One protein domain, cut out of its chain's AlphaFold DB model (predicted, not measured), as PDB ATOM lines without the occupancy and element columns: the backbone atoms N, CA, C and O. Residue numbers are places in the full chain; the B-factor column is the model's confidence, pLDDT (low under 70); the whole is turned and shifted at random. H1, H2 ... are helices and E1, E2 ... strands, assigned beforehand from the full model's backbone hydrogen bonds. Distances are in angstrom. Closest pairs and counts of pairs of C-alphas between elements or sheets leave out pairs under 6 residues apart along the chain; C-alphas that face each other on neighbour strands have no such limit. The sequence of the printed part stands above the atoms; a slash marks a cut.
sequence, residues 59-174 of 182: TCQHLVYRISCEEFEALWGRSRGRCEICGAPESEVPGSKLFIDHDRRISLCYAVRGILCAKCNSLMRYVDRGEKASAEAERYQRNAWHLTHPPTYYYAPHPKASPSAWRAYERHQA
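AT A GLANCE: This is residues 59 to 174 of the 182 residues of an uncharacterized protein of Actinomadura sp. KC06 (UniProt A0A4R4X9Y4). A short antiparallel hairpin, E1 and E2, sits in the middle of the body, with H1 and H2 over one face, H3 over the other, and H4 and H5 beside E2. At one end of the longest axis lies H6, apart from the other named elements. The printed part has 116 residues with six named helices and two named strands, in the order H1 H2 E1 E2 H3 H4 H5 H6, and is mostly helix. It is compact, with a radius of gyration of the C-alphas of 14.2 A and spans of 41 by 33 by 23 A.

HOW THE PARTS SIT: Start at the hairpin of E1, residues 98 to 102, and E2, residues 112 to 117, where N 99 and O 116 stand 2.8 A apart, within hydrogen-bond range. Next find H2, residues 69 to 79; its closest C-alpha pair with E2 is Ser 79 and Ile 115, 6.3 A. H1, residues 61 to 65, is close to H2 but not clearly touching, C-alphas 62 and 72 being closest at 6.6 A. For H3, residues 118 to 127, and E1, look at the closest C-alphas, Asp 101 and Asn 121, 6.3 A apart. H4, residues 135 to 142, is close to H3 but not clearly touching, about perpendicular at 81 degrees, with C-alphas 124 and 137 closest at 7.2 A. H5, residues 145 to 148, comes nearest E2 at C-alphas 145 and 113, 4.7 A. H6, residues 163 to 174, is apart from H5. Each O i to N i+4 pair is within hydrogen-bond range in H2, H4 and H6, against 5 of 6 in H3 and 0 of 1 in H1, whose O i to N i+3 pairs are 2 of 2; H5 is too short for an i+4 pair.

IN THESE COORDINATES: Find C-alpha 61 at (-19.928, -48.449, -19.874), where H1 begins. H2 spans 15.1 A, E2 14.5 A and H3 14.5 A. H6 runs 16.7 A to C-alpha 174 at (-40.638, -32.417, -31.129).

THE WHOLE: The C-alphas farthest apart, Glu 92 and Pro 163, are 41.9 A apart. The printed part has no cut; the links H2 to E1 and H5 to H6 are long. Look for pLDDT under 70 at residues 59 to 60, 107 to 108, 150 to 170 and 172 to 174.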
ATOM      1  N   THR A  59     -19.586 -55.422 -19.889       59.31
ATOM      2  CA  THR A  59     -18.568 -54.537 -19.304       59.31
ATOM      3  C   THR A  59     -18.508 -53.151 -19.962       59.31
ATOM      4  O   THR A  59     -17.803 -52.263 -19.475       59.31
ATOM      5  N   CYS A  60     -19.255 -52.926 -21.045       69.31
ATOM      6  CA  CYS A  60     -19.220 -51.694 -21.823       69.31
ATOM      7  C   CYS A  60     -20.010 -50.565 -21.144       69.31
ATOM      8  O   CYS A  60     -21.240 -50.523 -21.174       69.31
ATOM      9  N   GLN A  61     -19.302 -49.581 -20.577       75.56
ATOM     10  CA  GLN A  61     -19.928 -48.449 -19.874       75.56
ATOM     11  C   GLN A  61     -20.788 -47.552 -20.780       75.56
ATOM     12  O   GLN A  61     -21.709 -46.897 -20.297       75.56
ATOM     13  N   HIS A  62     -20.522 -47.530 -22.088       79.38
ATOM     14  CA  HIS A  62     -21.244 -46.681 -23.038       79.38
ATOM     15  C   HIS A  62     -22.720 -47.088 -23.216       79.38
ATOM     16  O   HIS A  62     -23.561 -46.238 -23.508       79.38
ATOM     17  N   LEU A  63     -23.077 -48.342 -22.912       74.56
ATOM     18  CA  LEU A  63     -24.465 -48.815 -22.955       74.56
ATOM     19  C   LEU A  63     -25.363 -48.132 -21.911       74.56
ATOM     20  O   LEU A  63     -26.555 -47.943 -22.155       74.56
ATOM     21  N   VAL A  64     -24.798 -47.678 -20.784       78.00
ATOM     22  CA  VAL A  64     -25.526 -46.873 -19.780       78.00
ATOM     23  C   VAL A  64     -26.034 -45.565 -20.390       78.00
ATOM     24  O   VAL A  64     -27.100 -45.070 -20.019       78.00
ATOM     25  N   TYR A  65     -25.297 -45.035 -21.364       80.75
ATOM     26  CA  TYR A  65     -25.629 -43.813 -22.086       80.75
ATOM     27  C   TYR A  65     -26.409 -44.070 -23.374       80.75
ATOM     28  O   TYR A  65     -26.605 -43.151 -24.159       80.75
ATOM     29  N   ARG A  66     -26.885 -45.306 -23.588       77.62
ATOM     30  CA  ARG A  66     -27.694 -45.696 -24.753       77.62
ATOM     31  C   ARG A  66     -27.041 -45.349 -26.096       77.62
ATOM     32  O   ARG A  66     -27.747 -45.057 -27.055       77.62
ATOM     33  N   ILE A  67     -25.712 -45.396 -26.147       78.69
ATOM     34  CA  ILE A  67     -24.954 -45.338 -27.396       78.69
ATOM     35  C   ILE A  67     -24.363 -46.720 -27.681       78.69
ATOM     36  O   ILE A  67     -23.844 -47.404 -26.784       78.69
ATOM     37  N   SER A  68     -24.494 -47.145 -28.930       77.56
ATOM     38  CA  SER A  68     -23.885 -48.356 -29.471       77.56
ATOM     39  C   SER A  68     -22.358 -48.273 -29.423       77.56
ATOM     40  O   SER A  68     -21.774 -47.207 -29.219       77.56
ATOM     41  N   CYS A  69     -21.692 -49.409 -29.626       78.94
ATOM     42  CA  CYS A  69     -20.234 -49.453 -29.741       78.94
ATOM     43  C   CYS A  69     -19.745 -48.576 -30.897       78.94
ATOM     44  O   CYS A  69     -18.780 -47.847 -30.741       78.94
ATOM     45  N   GLU A  70     -20.442 -48.600 -32.033       79.69
ATOM     46  CA  GLU A  70     -20.095 -47.803 -33.214       79.69
ATOM     47  C   GLU A  70     -20.237 -46.301 -32.948       79.69
ATOM     48  O   GLU A  70     -19.341 -45.524 -33.269       79.69
ATOM     49  N   GLU A  71     -21.330 -45.886 -32.298       82.94
ATOM     50  CA  GLU A  71     -21.512 -44.495 -31.872       82.94
ATOM     51  C   GLU A  71     -20.455 -44.085 -30.843       82.94
ATOM     52  O   GLU A  71     -19.970 -42.956 -30.888       82.94
ATOM     53  N   PHE A  72     -20.072 -44.985 -29.932       87.50
ATOM     54  CA  PHE A  72     -19.000 -44.729 -28.974       87.50
ATOM     55  C   PHE A  72     -17.640 -44.572 -29.659       87.50
ATOM     56  O   PHE A  72     -16.926 -43.621 -29.356       87.50
ATOM     57  N   GLU A  73     -17.289 -45.439 -30.606       86.75
ATOM     58  CA  GLU A  73     -16.049 -45.325 -31.381       86.75
ATOM     59  C   GLU A  73     -16.034 -44.043 -32.223       86.75
ATOM     60  O   GLU A  73     -15.025 -43.341 -32.277       86.75
ATOM     61  N   ALA A  74     -17.166 -43.665 -32.825       89.25
ATOM     62  CA  ALA A  74     -17.290 -42.412 -33.564       89.25
ATOM     63  C   ALA A  74     -17.158 -41.183 -32.644       89.25
ATOM     64  O   ALA A  74     -16.454 -40.225 -32.977       89.25
ATOM     65  N   LEU A  75     -17.773 -41.228 -31.458       90.88
ATOM     66  CA  LEU A  75     -17.634 -40.216 -30.412       90.88
ATOM     67  C   LEU A  75     -16.176 -40.104 -29.940       90.88
ATOM     68  O   LEU A  75     -15.630 -39.004 -29.814       90.88
ATOM     69  N   TRP A  76     -15.515 -41.240 -29.724       91.19
ATOM     70  CA  TRP A  76     -14.119 -41.289 -29.312       91.19
ATOM     71  C   TRP A  76     -13.196 -40.751 -30.411       91.19
ATOM     72  O   TRP A  76     -12.356 -39.888 -30.141       91.19
ATOM     73  N   GLY A  77     -13.405 -41.168 -31.661       90.25
ATOM     74  CA  GLY A  77     -12.687 -40.689 -32.841       90.25
ATOM     75  C   GLY A  77     -12.838 -39.182 -33.054       90.25
ATOM     76  O   GLY A  77     -11.848 -38.497 -33.320       90.25
ATOM     77  N   ARG A  78     -14.044 -38.638 -32.840       93.50
ATOM     78  CA  ARG A  78     -14.298 -37.189 -32.831       93.50
ATOM     79  C   ARG A  78     -13.448 -36.480 -31.777       93.50
ATOM     80  O   ARG A  78     -12.830 -35.463 -32.086       93.50
ATOM     81  N   SER A  79     -13.402 -37.005 -30.554       94.12
ATOM     82  CA  SER A  79     -12.618 -36.399 -29.470       94.12
ATOM     83  C   SER A  79     -11.103 -36.559 -29.653       94.12
ATOM     84  O   SER A  79     -10.327 -35.813 -29.059       94.12
ATOM     85  N   ARG A  80     -10.665 -37.530 -30.471       92.62
ATOM     86  CA  ARG A  80      -9.254 -37.907 -30.676       92.62
ATOM     87  C   ARG A  80      -8.531 -38.234 -29.361       92.62
ATOM     88  O   ARG A  80      -7.352 -37.919 -29.210       92.62
ATOM     89  N   GLY A  81      -9.246 -38.822 -28.399       90.25
ATOM     90  CA  GLY A  81      -8.709 -39.139 -27.070       90.25
ATOM     91  C   GLY A  81      -8.362 -37.898 -26.240       90.25
ATOM     92  O   GLY A  81      -7.402 -37.914 -25.466       90.25
ATOM     93  N   ARG A  82      -9.104 -36.798 -26.429       95.88
ATOM     94  CA  ARG A  82      -8.908 -35.523 -25.729       95.88
ATOM     95  C   ARG A  82     -10.208 -35.038 -25.107       95.88
ATOM     96  O   ARG A  82     -11.296 -35.311 -25.600       95.88
ATOM     97  N   CYS A  83     -10.090 -34.266 -24.033       96.75
ATOM     98  CA  CYS A  83     -11.224 -33.549 -23.463       96.75
ATOM     99  C   CYS A  83     -11.756 -32.515 -24.466       96.75
ATOM    100  O   CYS A  83     -11.025 -31.612 -24.867       96.75
ATOM    101  N   GLU A  84     -13.040 -32.577 -24.809       97.06
ATOM    102  CA  GLU A  84     -13.649 -31.662 -25.787       97.06
ATOM    103  C   GLU A  84     -13.848 -30.224 -25.272       97.06
ATOM    104  O   GLU A  84     -14.145 -29.321 -26.054       97.06
ATOM    105  N   ILE A  85     -13.654 -29.985 -23.968       97.00
ATOM    106  CA  ILE A  85     -13.653 -28.634 -23.387       97.00
ATOM    107  C   ILE A  85     -12.233 -28.063 -23.313       97.00
ATOM    108  O   ILE A  85     -11.989 -26.979 -23.835       97.00
ATOM    109  N   CYS A  86     -11.299 -28.762 -22.657       96.31
ATOM    110  CA  CYS A  86      -9.961 -28.220 -22.377       96.31
ATOM    111  C   CYS A  86      -8.854 -28.719 -23.317       96.31
ATOM    112  O   CYS A  86      -7.716 -28.292 -23.175       96.31
ATOM    113  N   GLY A  87      -9.139 -29.653 -24.229       96.25
ATOM    114  CA  GLY A  87      -8.182 -30.186 -25.210       96.25
ATOM    115  C   GLY A  87      -7.105 -31.129 -24.654       96.25
ATOM    116  O   GLY A  87      -6.347 -31.715 -25.434       96.25
ATOM    117  N   ALA A  88      -7.046 -31.302 -23.330       95.75
ATOM    118  CA  ALA A  88      -6.061 -32.155 -22.674       95.75
ATOM    119  C   ALA A  88      -6.221 -33.617 -23.134       95.75
ATOM    120  O   ALA A  88      -7.348 -34.133 -23.101       95.75
ATOM    121  N   PRO A  89      -5.136 -34.280 -23.574       94.25
ATOM    122  CA  PRO A  89      -5.164 -35.690 -23.929       94.25
ATOM    123  C   PRO A  89      -5.337 -36.567 -22.691       94.25
ATOM    124  O   PRO A  89      -5.006 -36.168 -21.575       94.25
ATOM    125  N   GLU A  90      -5.829 -37.787 -22.901       89.88
ATOM    126  CA  GLU A  90      -6.014 -38.773 -21.831       89.88
ATOM    127  C   GLU A  90      -4.746 -38.981 -20.985       89.88
ATOM    128  O   GLU A  90      -4.838 -39.109 -19.773       89.88
ATOM    129  N   SER A  91      -3.552 -38.932 -21.580       87.88
ATOM    130  CA  SER A  91      -2.282 -39.094 -20.859       87.88
ATOM    131  C   SER A  91      -1.966 -37.974 -19.862       87.88
ATOM    132  O   SER A  91      -1.222 -38.205 -18.916       87.88
ATOM    133  N   GLU A  92      -2.512 -36.771 -20.054       90.06
ATOM    134  CA  GLU A  92      -2.179 -35.578 -19.260       90.06
ATOM    135  C   GLU A  92      -3.234 -35.249 -18.195       90.06
ATOM    136  O   GLU A  92      -3.034 -34.363 -17.361       90.06
ATOM    137  N   VAL A  93      -4.376 -35.940 -18.200       88.12
ATOM    138  CA  VAL A  93      -5.441 -35.699 -17.221       88.12
ATOM    139  C   VAL A  93      -5.246 -36.561 -15.966       88.12
ATOM    140  O   VAL A  93      -4.761 -37.690 -16.062       88.12
ATOM    141  N   PRO A  94      -5.658 -36.086 -14.775       82.00
ATOM    142  CA  PRO A  94      -5.556 -36.871 -13.547       82.00
ATOM    143  C   PRO A  94      -6.237 -38.239 -13.666       82.00
ATOM    144  O   PRO A  94      -7.401 -38.331 -14.062       82.00
ATOM    145  N   GLY A  95      -5.504 -39.298 -13.312       80.56
ATOM    146  CA  GLY A  95      -5.969 -40.686 -13.416       80.56
ATOM    147  C   GLY A  95      -5.989 -41.249 -14.840       80.56
ATOM    148  O   GLY A  95      -6.537 -42.329 -15.033       80.56
ATOM    149  N   SER A  96      -5.434 -40.512 -15.808       84.69
ATOM    150  CA  SER A  96      -5.333 -40.863 -17.226       84.69
ATOM    151  C   SER A  96      -6.619 -41.443 -17.810       84.69
ATOM    152  O   SER A  96      -6.609 -42.485 -18.459       84.69
ATOM    153  N   LYS A  97      -7.746 -40.800 -17.487       88.19
ATOM    154  CA  LYS A  97      -9.078 -41.298 -17.815       88.19
ATOM    155  C   LYS A  97      -9.995 -40.184 -18.294       88.19
ATOM    156  O   LYS A  97     -10.145 -39.144 -17.642       88.19
ATOM    157  N   LEU A  98     -10.676 -40.457 -19.402       92.50
ATOM    158  CA  LEU A  98     -11.767 -39.641 -19.920       92.50
ATOM    159  C   LEU A  98     -13.134 -40.283 -19.634       92.50
ATOM    160  O   LEU A  98     -13.249 -41.476 -19.349       92.50
ATOM    161  N   PHE A  99     -14.178 -39.463 -19.666       92.69
ATOM    162  CA  PHE A  99     -15.541 -39.823 -19.292       92.69
ATOM    163  C   PHE A  99     -16.516 -39.413 -20.388       92.69
ATOM    164  O   PHE A  99     -16.374 -38.343 -20.979       92.69
ATOM    165  N   ILE A 100     -17.539 -40.241 -20.598       92.94
ATOM    166  CA  ILE A 100     -18.695 -39.888 -21.421       92.94
ATOM    167  C   ILE A 100     -19.556 -38.919 -20.614       92.94
ATOM    168  O   ILE A 100     -20.089 -39.262 -19.554       92.94
ATOM    169  N   ASP A 101     -19.680 -37.699 -21.113       95.00
ATOM    170  CA  ASP A 101     -20.519 -36.675 -20.517       95.00
ATOM    171  C   ASP A 101     -21.881 -36.606 -21.223       95.00
ATOM    172  O   ASP A 101     -22.001 -36.810 -22.432       95.00
ATOM    173  N   HIS A 102     -22.925 -36.329 -20.447       91.62
ATOM    174  CA  HIS A 102     -24.313 -36.277 -20.897       91.62
ATOM    175  C   HIS A 102     -25.050 -35.142 -20.194       91.62
ATOM    176  O   HIS A 102     -24.718 -34.778 -19.065       91.62
ATOM    177  N   ASP A 103     -26.069 -34.600 -20.854       89.31
ATOM    178  CA  ASP A 103     -26.915 -33.558 -20.285       89.31
ATOM    179  C   ASP A 103     -27.775 -34.125 -19.150       89.31
ATOM    180  O   ASP A 103     -28.668 -34.943 -19.371       89.31
ATOM    181  N   ARG A 104     -27.515 -33.668 -17.922       84.81
ATOM    182  CA  ARG A 104     -28.241 -34.119 -16.727       84.81
ATOM    183  C   ARG A 104     -29.614 -33.480 -16.556       84.81
ATOM    184  O   ARG A 104     -30.383 -33.933 -15.711       84.81
ATOM    185  N   ARG A 105     -29.930 -32.436 -17.324       80.88
ATOM    186  CA  ARG A 105     -31.267 -31.817 -17.346       80.88
ATOM    187  C   ARG A 105     -32.260 -32.711 -18.078       80.88
ATOM    188  O   ARG A 105     -33.464 -32.639 -17.836       80.88
ATOM    189  N   ILE A 106     -31.752 -33.569 -18.961       73.25
ATOM    190  CA  ILE A 106     -32.532 -34.587 -19.641       73.25
ATOM    191  C   ILE A 106     -32.531 -35.823 -18.742       73.25
ATOM    192  O   ILE A 106     -31.501 -36.424 -18.462       73.25
ATOM    193  N   SER A 107     -33.717 -36.211 -18.283       61.50
ATOM    194  CA  SER A 107     -33.937 -37.314 -17.334       61.50
ATOM    195  C   SER A 107     -33.524 -38.698 -17.851       61.50
ATOM    196  O   SER A 107     -33.601 -39.683 -17.121       61.50
ATOM    197  N   LEU A 108     -33.080 -38.782 -19.102       68.31
ATOM    198  CA  LEU A 108     -32.587 -39.993 -19.728       68.31
ATOM    199  C   LEU A 108     -31.111 -39.810 -20.103       68.31
ATOM    200  O   LEU A 108     -30.744 -38.838 -20.758       68.31
ATOM    201  N   CYS A 109     -30.286 -40.806 -19.783       70.50
ATOM    202  CA  CYS A 109     -28.840 -40.790 -20.023       70.50
ATOM    203  C   CYS A 109     -28.422 -40.818 -21.509       70.50
ATOM    204  O   CYS A 109     -27.230 -40.910 -21.783       70.50
ATOM    205  N   TYR A 110     -29.362 -40.751 -22.464       76.19
ATOM    206  CA  TYR A 110     -29.063 -40.794 -23.905       76.19
ATOM    207  C   TYR A 110     -28.494 -39.473 -24.440       76.19
ATOM    208  O   TYR A 110     -27.931 -39.445 -25.533       76.19
ATOM    209  N   ALA A 111     -28.661 -38.362 -23.713       86.06
ATOM    210  CA  ALA A 111     -28.271 -37.031 -24.170       86.06
ATOM    211  C   ALA A 111     -26.756 -36.790 -24.053       86.06
ATOM    212  O   ALA A 111     -26.304 -35.837 -23.416       86.06
ATOM    213  N   VAL A 112     -25.963 -37.677 -24.651       91.62
ATOM    214  CA  VAL A 112     -24.501 -37.607 -24.668       91.62
ATOM    215  C   VAL A 112     -24.055 -36.325 -25.358       91.62
ATOM    216  O   VAL A 112     -24.558 -35.957 -26.423       91.62
ATOM    217  N   ARG A 113     -23.120 -35.612 -24.735       94.56
ATOM    218  CA  ARG A 113     -22.553 -34.371 -25.263       94.56
ATOM    219  C   ARG A 113     -21.181 -34.596 -25.885       94.56
ATOM    220  O   ARG A 113     -20.944 -34.066 -26.966       94.56
ATOM    221  N   GLY A 114     -20.326 -35.393 -25.249       95.31
ATOM    222  CA  GLY A 114     -18.922 -35.510 -25.637       95.31
ATOM    223  C   GLY A 114     -18.084 -36.337 -24.667       95.31
ATOM    224  O   GLY A 114     -18.598 -36.910 -23.699       95.31
ATOM    225  N   ILE A 115     -16.776 -36.357 -24.920       96.25
ATOM    226  CA  ILE A 115     -15.760 -36.949 -24.043       96.25
ATOM    227  C   ILE A 115     -15.039 -35.853 -23.249       96.25
ATOM    228  O   ILE A 115     -14.490 -34.911 -23.821       96.25
ATOM    229  N   LEU A 116     -15.001 -35.977 -21.918       96.81
ATOM    230  CA  LEU A 116     -14.410 -34.983 -21.016       96.81
ATOM    231  C   LEU A 116     -13.449 -35.597 -19.994       96.81
ATOM    232  O   LEU A 116     -13.592 -36.743 -19.578       96.81
ATOM    233  N   CYS A 117     -12.506 -34.793 -19.503       96.12
ATOM    234  CA  CYS A 117     -11.734 -35.133 -18.308       96.12
ATOM    235  C   CYS A 117     -12.579 -34.976 -17.028       96.12
ATOM    236  O   CYS A 117     -13.601 -34.287 -17.027       96.12
ATOM    237  N   ALA A 118     -12.128 -35.543 -15.903       93.88
ATOM    238  CA  ALA A 118     -12.860 -35.490 -14.628       93.88
ATOM    239  C   ALA A 118     -13.204 -34.059 -14.162       93.88
ATOM    240  O   ALA A 118     -14.307 -33.809 -13.664       93.88
ATOM    241  N   LYS A 119     -12.281 -33.107 -14.352       95.31
ATOM    242  CA  LYS A 119     -12.455 -31.697 -13.965       95.31
ATOM    243  C   LYS A 119     -13.559 -31.023 -14.784       95.31
ATOM    244  O   LYS A 119     -14.482 -30.449 -14.210       95.31
ATOM    245  N   CYS A 120     -13.482 -31.121 -16.111       96.69
ATOM    246  CA  CYS A 120     -14.474 -30.538 -17.018       96.69
ATOM    247  C   CYS A 120     -15.839 -31.223 -16.884       96.69
ATOM    248  O   CYS A 120     -16.857 -30.540 -16.831       96.69
ATOM    249  N   ASN A 121     -15.865 -32.548 -16.729       95.69
ATOM    250  CA  ASN A 121     -17.093 -33.295 -16.457       95.69
ATOM    251  C   ASN A 121     -17.764 -32.818 -15.155       95.69
ATOM    252  O   ASN A 121     -18.971 -32.597 -15.095       95.69
ATOM    253  N   SER A 122     -16.971 -32.577 -14.107       94.38
ATOM    254  CA  SER A 122     -17.486 -32.035 -12.846       94.38
ATOM    255  C   SER A 122     -18.022 -30.616 -13.009       94.38
ATOM    256  O   SER A 122     -19.102 -30.338 -12.495       94.38
ATOM    257  N   LEU A 123     -17.326 -29.744 -13.751       95.06
ATOM    258  CA  LEU A 123     -17.801 -28.397 -14.085       95.06
ATOM    259  C   LEU A 123     -19.180 -28.444 -14.752       95.06
ATOM    260  O   LEU A 123     -20.075 -27.717 -14.323       95.06
ATOM    261  N   MET A 124     -19.375 -29.333 -15.728       94.88
ATOM    262  CA  MET A 124     -20.654 -29.454 -16.428       94.88
ATOM    263  C   MET A 124     -21.815 -29.805 -15.494       94.88
ATOM    264  O   MET A 124     -22.919 -29.317 -15.699       94.88
ATOM    265  N   ARG A 125     -21.578 -30.527 -14.389       92.56
ATOM    266  CA  ARG A 125     -22.621 -30.760 -13.372       92.56
ATOM    267  C   ARG A 125     -23.128 -29.467 -12.732       92.56
ATOM    268  O   ARG A 125     -24.287 -29.429 -12.334       92.56
ATOM    269  N   TYR A 126     -22.270 -28.462 -12.552       94.12
ATOM    270  CA  TYR A 126     -22.655 -27.144 -12.025       94.12
ATOM    271  C   TYR A 126     -23.353 -26.313 -13.102       94.12
ATOM    272  O   TYR A 126     -24.348 -25.655 -12.815       94.12
ATOM    273  N   VAL A 127     -22.869 -26.399 -14.344       94.19
ATOM    274  CA  VAL A 127     -23.498 -25.749 -15.503       94.19
ATOM    275  C   VAL A 127     -24.923 -26.264 -15.713       94.19
ATOM    276  O   VAL A 127     -25.842 -25.469 -15.878       94.19
ATOM    277  N   ASP A 128     -25.143 -27.575 -15.596       90.38
ATOM    278  CA  ASP A 128     -26.468 -28.198 -15.732       90.38
ATOM    279  C   ASP A 128     -27.458 -27.737 -14.653       90.38
ATOM    280  O   ASP A 128     -28.665 -27.738 -14.891       90.38
ATOM    281  N   ARG A 129     -26.959 -27.317 -13.481       90.94
ATOM    282  CA  ARG A 129     -27.761 -26.724 -12.396       90.94
ATOM    283  C   ARG A 129     -27.914 -25.204 -12.512       90.94
ATOM    284  O   ARG A 129     -28.580 -24.606 -11.678       90.94
ATOM    285  N   GLY A 130     -27.302 -24.579 -13.520       91.81
ATOM    286  CA  GLY A 130     -27.301 -23.125 -13.697       91.81
ATOM    287  C   GLY A 130     -26.386 -22.370 -12.726       91.81
ATOM    288  O   GLY A 130     -26.443 -21.148 -12.664       91.81
ATOM    289  N   GLU A 131     -25.531 -23.067 -11.974       93.94
ATOM    290  CA  GLU A 131     -24.663 -22.462 -10.950       93.94
ATOM    291  C   GLU A 131     -23.376 -21.868 -11.536       93.94
ATOM    292  O   GLU A 131     -22.708 -21.057 -10.898       93.94
ATOM    293  N   LYS A 132     -22.980 -22.310 -12.736       93.56
ATOM    294  CA  LYS A 132     -21.790 -21.826 -13.443       93.56
ATOM    295  C   LYS A 132     -22.086 -21.655 -14.923       93.56
ATOM    296  O   LYS A 132     -22.834 -22.434 -15.504       93.56
ATOM    297  N   ALA A 133     -21.420 -20.690 -15.540       91.62
ATOM    298  CA  ALA A 133     -21.424 -20.490 -16.980       91.62
ATOM    299  C   ALA A 133     -20.013 -20.115 -17.445       91.62
ATOM    300  O   ALA A 133     -19.281 -19.424 -16.738       91.62
ATOM    301  N   SER A 134     -19.628 -20.597 -18.623       93.31
ATOM    302  CA  SER A 134     -18.421 -20.161 -19.325       93.31
ATOM    303  C   SER A 134     -18.646 -20.276 -20.829       93.31
ATOM    304  O   SER A 134     -19.474 -21.078 -21.275       93.31
ATOM    305  N   ALA A 135     -17.900 -19.501 -21.616       94.56
ATOM    306  CA  ALA A 135     -18.004 -19.530 -23.073       94.56
ATOM    307  C   ALA A 135     -17.648 -20.914 -23.647       94.56
ATOM    308  O   ALA A 135     -18.270 -21.388 -24.595       94.56
ATOM    309  N   GLU A 136     -16.682 -21.611 -23.043       93.69
ATOM    310  CA  GLU A 136     -16.285 -22.963 -23.436       93.69
ATOM    311  C   GLU A 136     -17.385 -23.980 -23.138       93.69
ATOM    312  O   GLU A 136     -17.660 -24.841 -23.975       93.69
ATOM    313  N   ALA A 137     -18.037 -23.872 -21.975       92.75
ATOM    314  CA  ALA A 137     -19.148 -24.740 -21.602       92.75
ATOM    315  C   ALA A 137     -20.373 -24.517 -22.501       92.75
ATOM    316  O   ALA A 137     -21.071 -25.469 -22.850       92.75
ATOM    317  N   GLU A 138     -20.634 -23.273 -22.900       93.69
ATOM    318  CA  GLU A 138     -21.710 -22.942 -23.832       93.69
ATOM    319  C   GLU A 138     -21.414 -23.474 -25.242       93.69
ATOM    320  O   GLU A 138     -22.250 -24.153 -25.844       93.69
ATOM    321  N   ARG A 139     -20.190 -23.256 -25.744       94.69
ATOM    322  CA  ARG A 139     -19.732 -23.817 -27.023       94.69
ATOM    323  C   ARG A 139     -19.840 -25.340 -27.031       94.69
ATOM    324  O   ARG A 139     -20.301 -25.917 -28.010       94.69
ATOM    325  N   TYR A 140     -19.441 -25.984 -25.937       95.44
ATOM    326  CA  TYR A 140     -19.530 -27.431 -25.780       95.44
ATOM    327  C   TYR A 140     -20.982 -27.934 -25.805       95.44
ATOM    328  O   TYR A 140     -21.280 -28.887 -26.520       95.44
ATOM    329  N   GLN A 141     -21.908 -27.259 -25.113       92.81
ATOM    330  CA  GLN A 141     -23.339 -27.590 -25.171       92.81
ATOM    331  C   GLN A 141     -23.910 -27.465 -26.588       92.81
ATOM    332  O   GLN A 141     -24.647 -28.346 -27.026       92.81
ATOM    333  N   ARG A 142     -23.543 -26.405 -27.322       91.56
ATOM    334  CA  ARG A 142     -23.978 -26.202 -28.714       91.56
ATOM    335  C   ARG A 142     -23.439 -27.257 -29.679       91.56
ATOM    336  O   ARG A 142     -24.057 -27.498 -30.707       91.56
ATOM    337  N   ASN A 143     -22.322 -27.901 -29.344       91.69
ATOM    338  CA  ASN A 143     -21.714 -28.961 -30.146       91.69
ATOM    339  C   ASN A 143     -22.013 -30.373 -29.605       91.69
ATOM    340  O   ASN A 143     -21.276 -31.321 -29.882       91.69
ATOM    341  N   ALA A 144     -23.054 -30.536 -28.786       92.38
ATOM    342  CA  ALA A 144     -23.341 -31.812 -28.147       92.38
ATOM    343  C   ALA A 144     -23.616 -32.934 -29.169       92.38
ATOM    344  O   ALA A 144     -24.388 -32.760 -30.109       92.38
ATOM    345  N   TRP A 145     -23.011 -34.108 -28.962       91.06
ATOM    346  CA  TRP A 145     -23.111 -35.281 -29.843       91.06
ATOM    347  C   TRP A 145     -24.547 -35.645 -30.232       91.06
ATOM    348  O   TRP A 145     -24.867 -35.762 -31.416       91.06
ATOM    349  N   HIS A 146     -25.444 -35.730 -29.248       86.44
ATOM    350  CA  HIS A 146     -26.849 -36.068 -29.473       86.44
ATOM    351  C   HIS A 146     -27.609 -35.029 -30.326       86.44
ATOM    352  O   HIS A 146     -28.742 -35.290 -30.733       86.44
ATOM    353  N   LEU A 147     -27.052 -33.836 -30.599       85.75
ATOM    354  CA  LEU A 147     -27.640 -32.847 -31.517       85.75
ATOM    355  C   LEU A 147     -27.583 -33.289 -32.983       85.75
ATOM    356  O   LEU A 147     -28.504 -32.995 -33.740       85.75
ATOM    357  N   THR A 148     -26.564 -34.053 -33.363       83.12
ATOM    358  CA  THR A 148     -26.365 -34.529 -34.741       83.12
ATOM    359  C   THR A 148     -26.444 -36.046 -34.873       83.12
ATOM    360  O   THR A 148     -26.616 -36.549 -35.977       83.12
ATOM    361  N   HIS A 149     -26.388 -36.769 -33.753       83.00
ATOM    362  CA  HIS A 149     -26.449 -38.227 -33.698       83.00
ATOM    363  C   HIS A 149     -27.584 -38.632 -32.755       83.00
ATOM    364  O   HIS A 149     -27.344 -38.903 -31.574       83.00
ATOM    365  N   PRO A 150     -28.850 -38.579 -33.216       69.25
ATOM    366  CA  PRO A 150     -29.946 -39.111 -32.424       69.25
ATOM    367  C   PRO A 150     -29.673 -40.597 -32.156       69.25
ATOM    368  O   PRO A 150     -29.143 -41.269 -33.041       69.25
ATOM    369  N   PRO A 151     -30.016 -41.113 -30.963       64.19
ATOM    370  CA  PRO A 151     -29.745 -42.501 -30.622       64.19
ATOM    371  C   PRO A 151     -30.354 -43.418 -31.683       64.19
ATOM    372  O   PRO A 151     -31.569 -43.419 -31.895       64.19
ATOM    373  N   THR A 152     -29.495 -44.178 -32.359       59.44
ATOM    374  CA  THR A 152     -29.911 -45.138 -33.391       59.44
ATOM    375  C   THR A 152     -30.610 -46.348 -32.777       59.44
ATOM    376  O   THR A 152     -31.449 -46.982 -33.418       59.44
ATOM    377  N   TYR A 153     -30.316 -46.635 -31.506       56.69
ATOM    378  CA  TYR A 153     -30.775 -47.828 -30.819       56.69
ATOM    379  C   TYR A 153     -31.790 -47.519 -29.710       56.69
ATOM    380  O   TYR A 153     -31.458 -47.220 -28.560       56.69
ATOM    381  N   TYR A 154     -33.073 -47.620 -30.062       52.53
ATOM    382  CA  TYR A 154     -34.175 -47.636 -29.107       52.53
ATOM    383  C   TYR A 154     -34.325 -49.041 -28.526       52.53
ATOM    384  O   TYR A 154     -35.099 -49.849 -29.032       52.53
ATOM    385  N   TYR A 155     -33.671 -49.327 -27.400       47.62
ATOM    386  CA  TYR A 155     -34.364 -50.208 -26.467       47.62
ATOM    387  C   TYR A 155     -35.541 -49.444 -25.865       47.62
ATOM    388  O   TYR A 155     -35.433 -48.248 -25.557       47.62
ATOM    389  N   ALA A 156     -36.641 -50.185 -25.729       49.91
ATOM    390  CA  ALA A 156     -37.813 -49.952 -24.895       49.91
ATOM    391  C   ALA A 156     -37.556 -49.027 -23.679       49.91
ATOM    392  O   ALA A 156     -36.413 -48.900 -23.209       49.91
ATOM    393  N   PRO A 157     -38.605 -48.359 -23.150       48.62
ATOM    394  CA  PRO A 157     -38.495 -47.459 -22.001       48.62
ATOM    395  C   PRO A 157     -37.535 -48.018 -20.951       48.62
ATOM    396  O   PRO A 157     -37.618 -49.188 -20.579       48.62
ATOM    397  N   HIS A 158     -36.560 -47.200 -20.535       43.50
ATOM    398  CA  HIS A 158     -35.599 -47.614 -19.515       43.50
ATOM    399  C   HIS A 158     -36.405 -48.140 -18.323       43.50
ATOM    400  O   HIS A 158     -37.337 -47.450 -17.912       43.50
ATOM    401  N   PRO A 159     -36.068 -49.295 -17.730       46.94
ATOM    402  CA  PRO A 159     -36.853 -49.840 -16.623       46.94
ATOM    403  C   PRO A 159     -36.933 -48.883 -15.420       46.94
ATOM    404  O   PRO A 159     -37.819 -49.015 -14.587       46.94
ATOM    405  N   LYS A 160     -36.039 -47.881 -15.343       45.91
ATOM    406  CA  LYS A 160     -36.085 -46.795 -14.344       45.91
ATOM    407  C   LYS A 160     -36.538 -45.429 -14.889       45.91
ATOM    408  O   LYS A 160     -36.472 -44.451 -14.154       45.91
ATOM    409  N   ALA A 161     -36.902 -45.308 -16.168       54.19
ATOM    410  CA  ALA A 161     -37.468 -44.061 -16.683       54.19
ATOM    411  C   ALA A 161     -38.938 -43.984 -16.290       54.19
ATOM    412  O   ALA A 161     -39.737 -44.844 -16.651       54.19
ATOM    413  N   SER A 162     -39.306 -42.928 -15.571       59.00
ATOM    414  CA  SER A 162     -40.710 -42.654 -15.301       59.00
ATOM    415  C   SER A 162     -41.454 -42.304 -16.604       59.00
ATOM    416  O   SER A 162     -40.865 -41.726 -17.525       59.00
ATOM    417  N   PRO A 163     -42.777 -42.527 -16.678       65.56
ATOM    418  CA  PRO A 163     -43.599 -42.033 -17.786       65.56
ATOM    419  C   PRO A 163     -43.467 -40.516 -18.023       65.56
ATOM    420  O   PRO A 163     -43.593 -40.030 -19.145       65.56
ATOM    421  N   SER A 164     -43.179 -39.739 -16.970       62.53
ATOM    422  CA  SER A 164     -42.911 -38.300 -17.079       62.53
ATOM    423  C   SER A 164     -41.583 -37.987 -17.773       62.53
ATOM    424  O   SER A 164     -41.535 -37.040 -18.560       62.53
ATOM    425  N   ALA A 165     -40.535 -38.788 -17.542       60.06
ATOM    426  CA  ALA A 165     -39.258 -38.672 -18.243       60.06
ATOM    427  C   ALA A 165     -39.423 -38.932 -19.748       60.06
ATOM    428  O   ALA A 165     -38.861 -38.209 -20.568       60.06
ATOM    429  N   TRP A 166     -40.275 -39.896 -20.109       60.88
ATOM    430  CA  TRP A 166     -40.595 -40.189 -21.503       60.88
ATOM    431  C   TRP A 166     -41.347 -39.047 -22.200       60.88
ATOM    432  O   TRP A 166     -40.921 -38.566 -23.245       60.88
ATOM    433  N   ARG A 167     -42.398 -38.503 -21.576       68.81
ATOM    434  CA  ARG A 167     -43.109 -37.338 -22.140       68.81
ATOM    435  C   ARG A 167     -42.206 -36.108 -22.281       68.81
ATOM    436  O   ARG A 167     -42.384 -35.304 -23.194       68.81
ATOM    437  N   ALA A 168     -41.249 -35.921 -21.370       64.19
ATOM    438  CA  ALA A 168     -40.257 -34.853 -21.482       64.19
ATOM    439  C   ALA A 168     -39.321 -35.061 -22.685       64.19
ATOM    440  O   ALA A 168     -39.020 -34.096 -23.387       64.19
ATOM    441  N   TYR A 169     -38.929 -36.309 -22.952       62.03
ATOM    442  CA  TYR A 169     -38.164 -36.688 -24.138       62.03
ATOM    443  C   TYR A 169     -38.913 -36.392 -25.439       62.03
ATOM    444  O   TYR A 169     -38.379 -35.697 -26.302       62.03
ATOM    445  N   GLU A 170     -40.160 -36.844 -25.559       67.06
ATOM    446  CA  GLU A 170     -40.982 -36.617 -26.755       67.06
ATOM    447  C   GLU A 170     -41.137 -35.121 -27.055       67.06
ATOM    448  O   GLU A 170     -40.958 -34.689 -28.193       67.06
ATOM    449  N   ARG A 171     -41.365 -34.296 -26.020       70.06
ATOM    450  CA  ARG A 171     -41.404 -32.831 -26.166       70.06
ATOM    451  C   ARG A 171     -40.072 -32.246 -26.628       70.06
ATOM    452  O   ARG A 171     -40.068 -31.325 -27.441       70.06
ATOM    453  N   HIS A 172     -38.951 -32.739 -26.104       61.97
ATOM    454  CA  HIS A 172     -37.622 -32.287 -26.517       61.97
ATOM    455  C   HIS A 172     -37.348 -32.627 -27.990       61.97
ATOM    456  O   HIS A 172     -36.922 -31.756 -28.746       61.97
ATOM    457  N   GLN A 173     -37.674 -33.848 -28.424       61.19
ATOM    458  CA  GLN A 173     -37.536 -34.265 -29.821       61.19
ATOM    459  C   GLN A 173     -38.452 -33.467 -30.752       61.19
ATOM    460  O   GLN A 173     -38.000 -32.994 -31.790       61.19
ATOM    461  N   ALA A 174     -39.708 -33.239 -30.360       66.06
ATOM    462  CA  ALA A 174     -40.638 -32.417 -31.129       66.06
ATOM    463  C   ALA A 174     -40.118 -30.980 -31.313       66.06
ATOM    464  O   ALA A 174     -40.145 -30.454 -32.423       66.06
TER     465      ALA A 174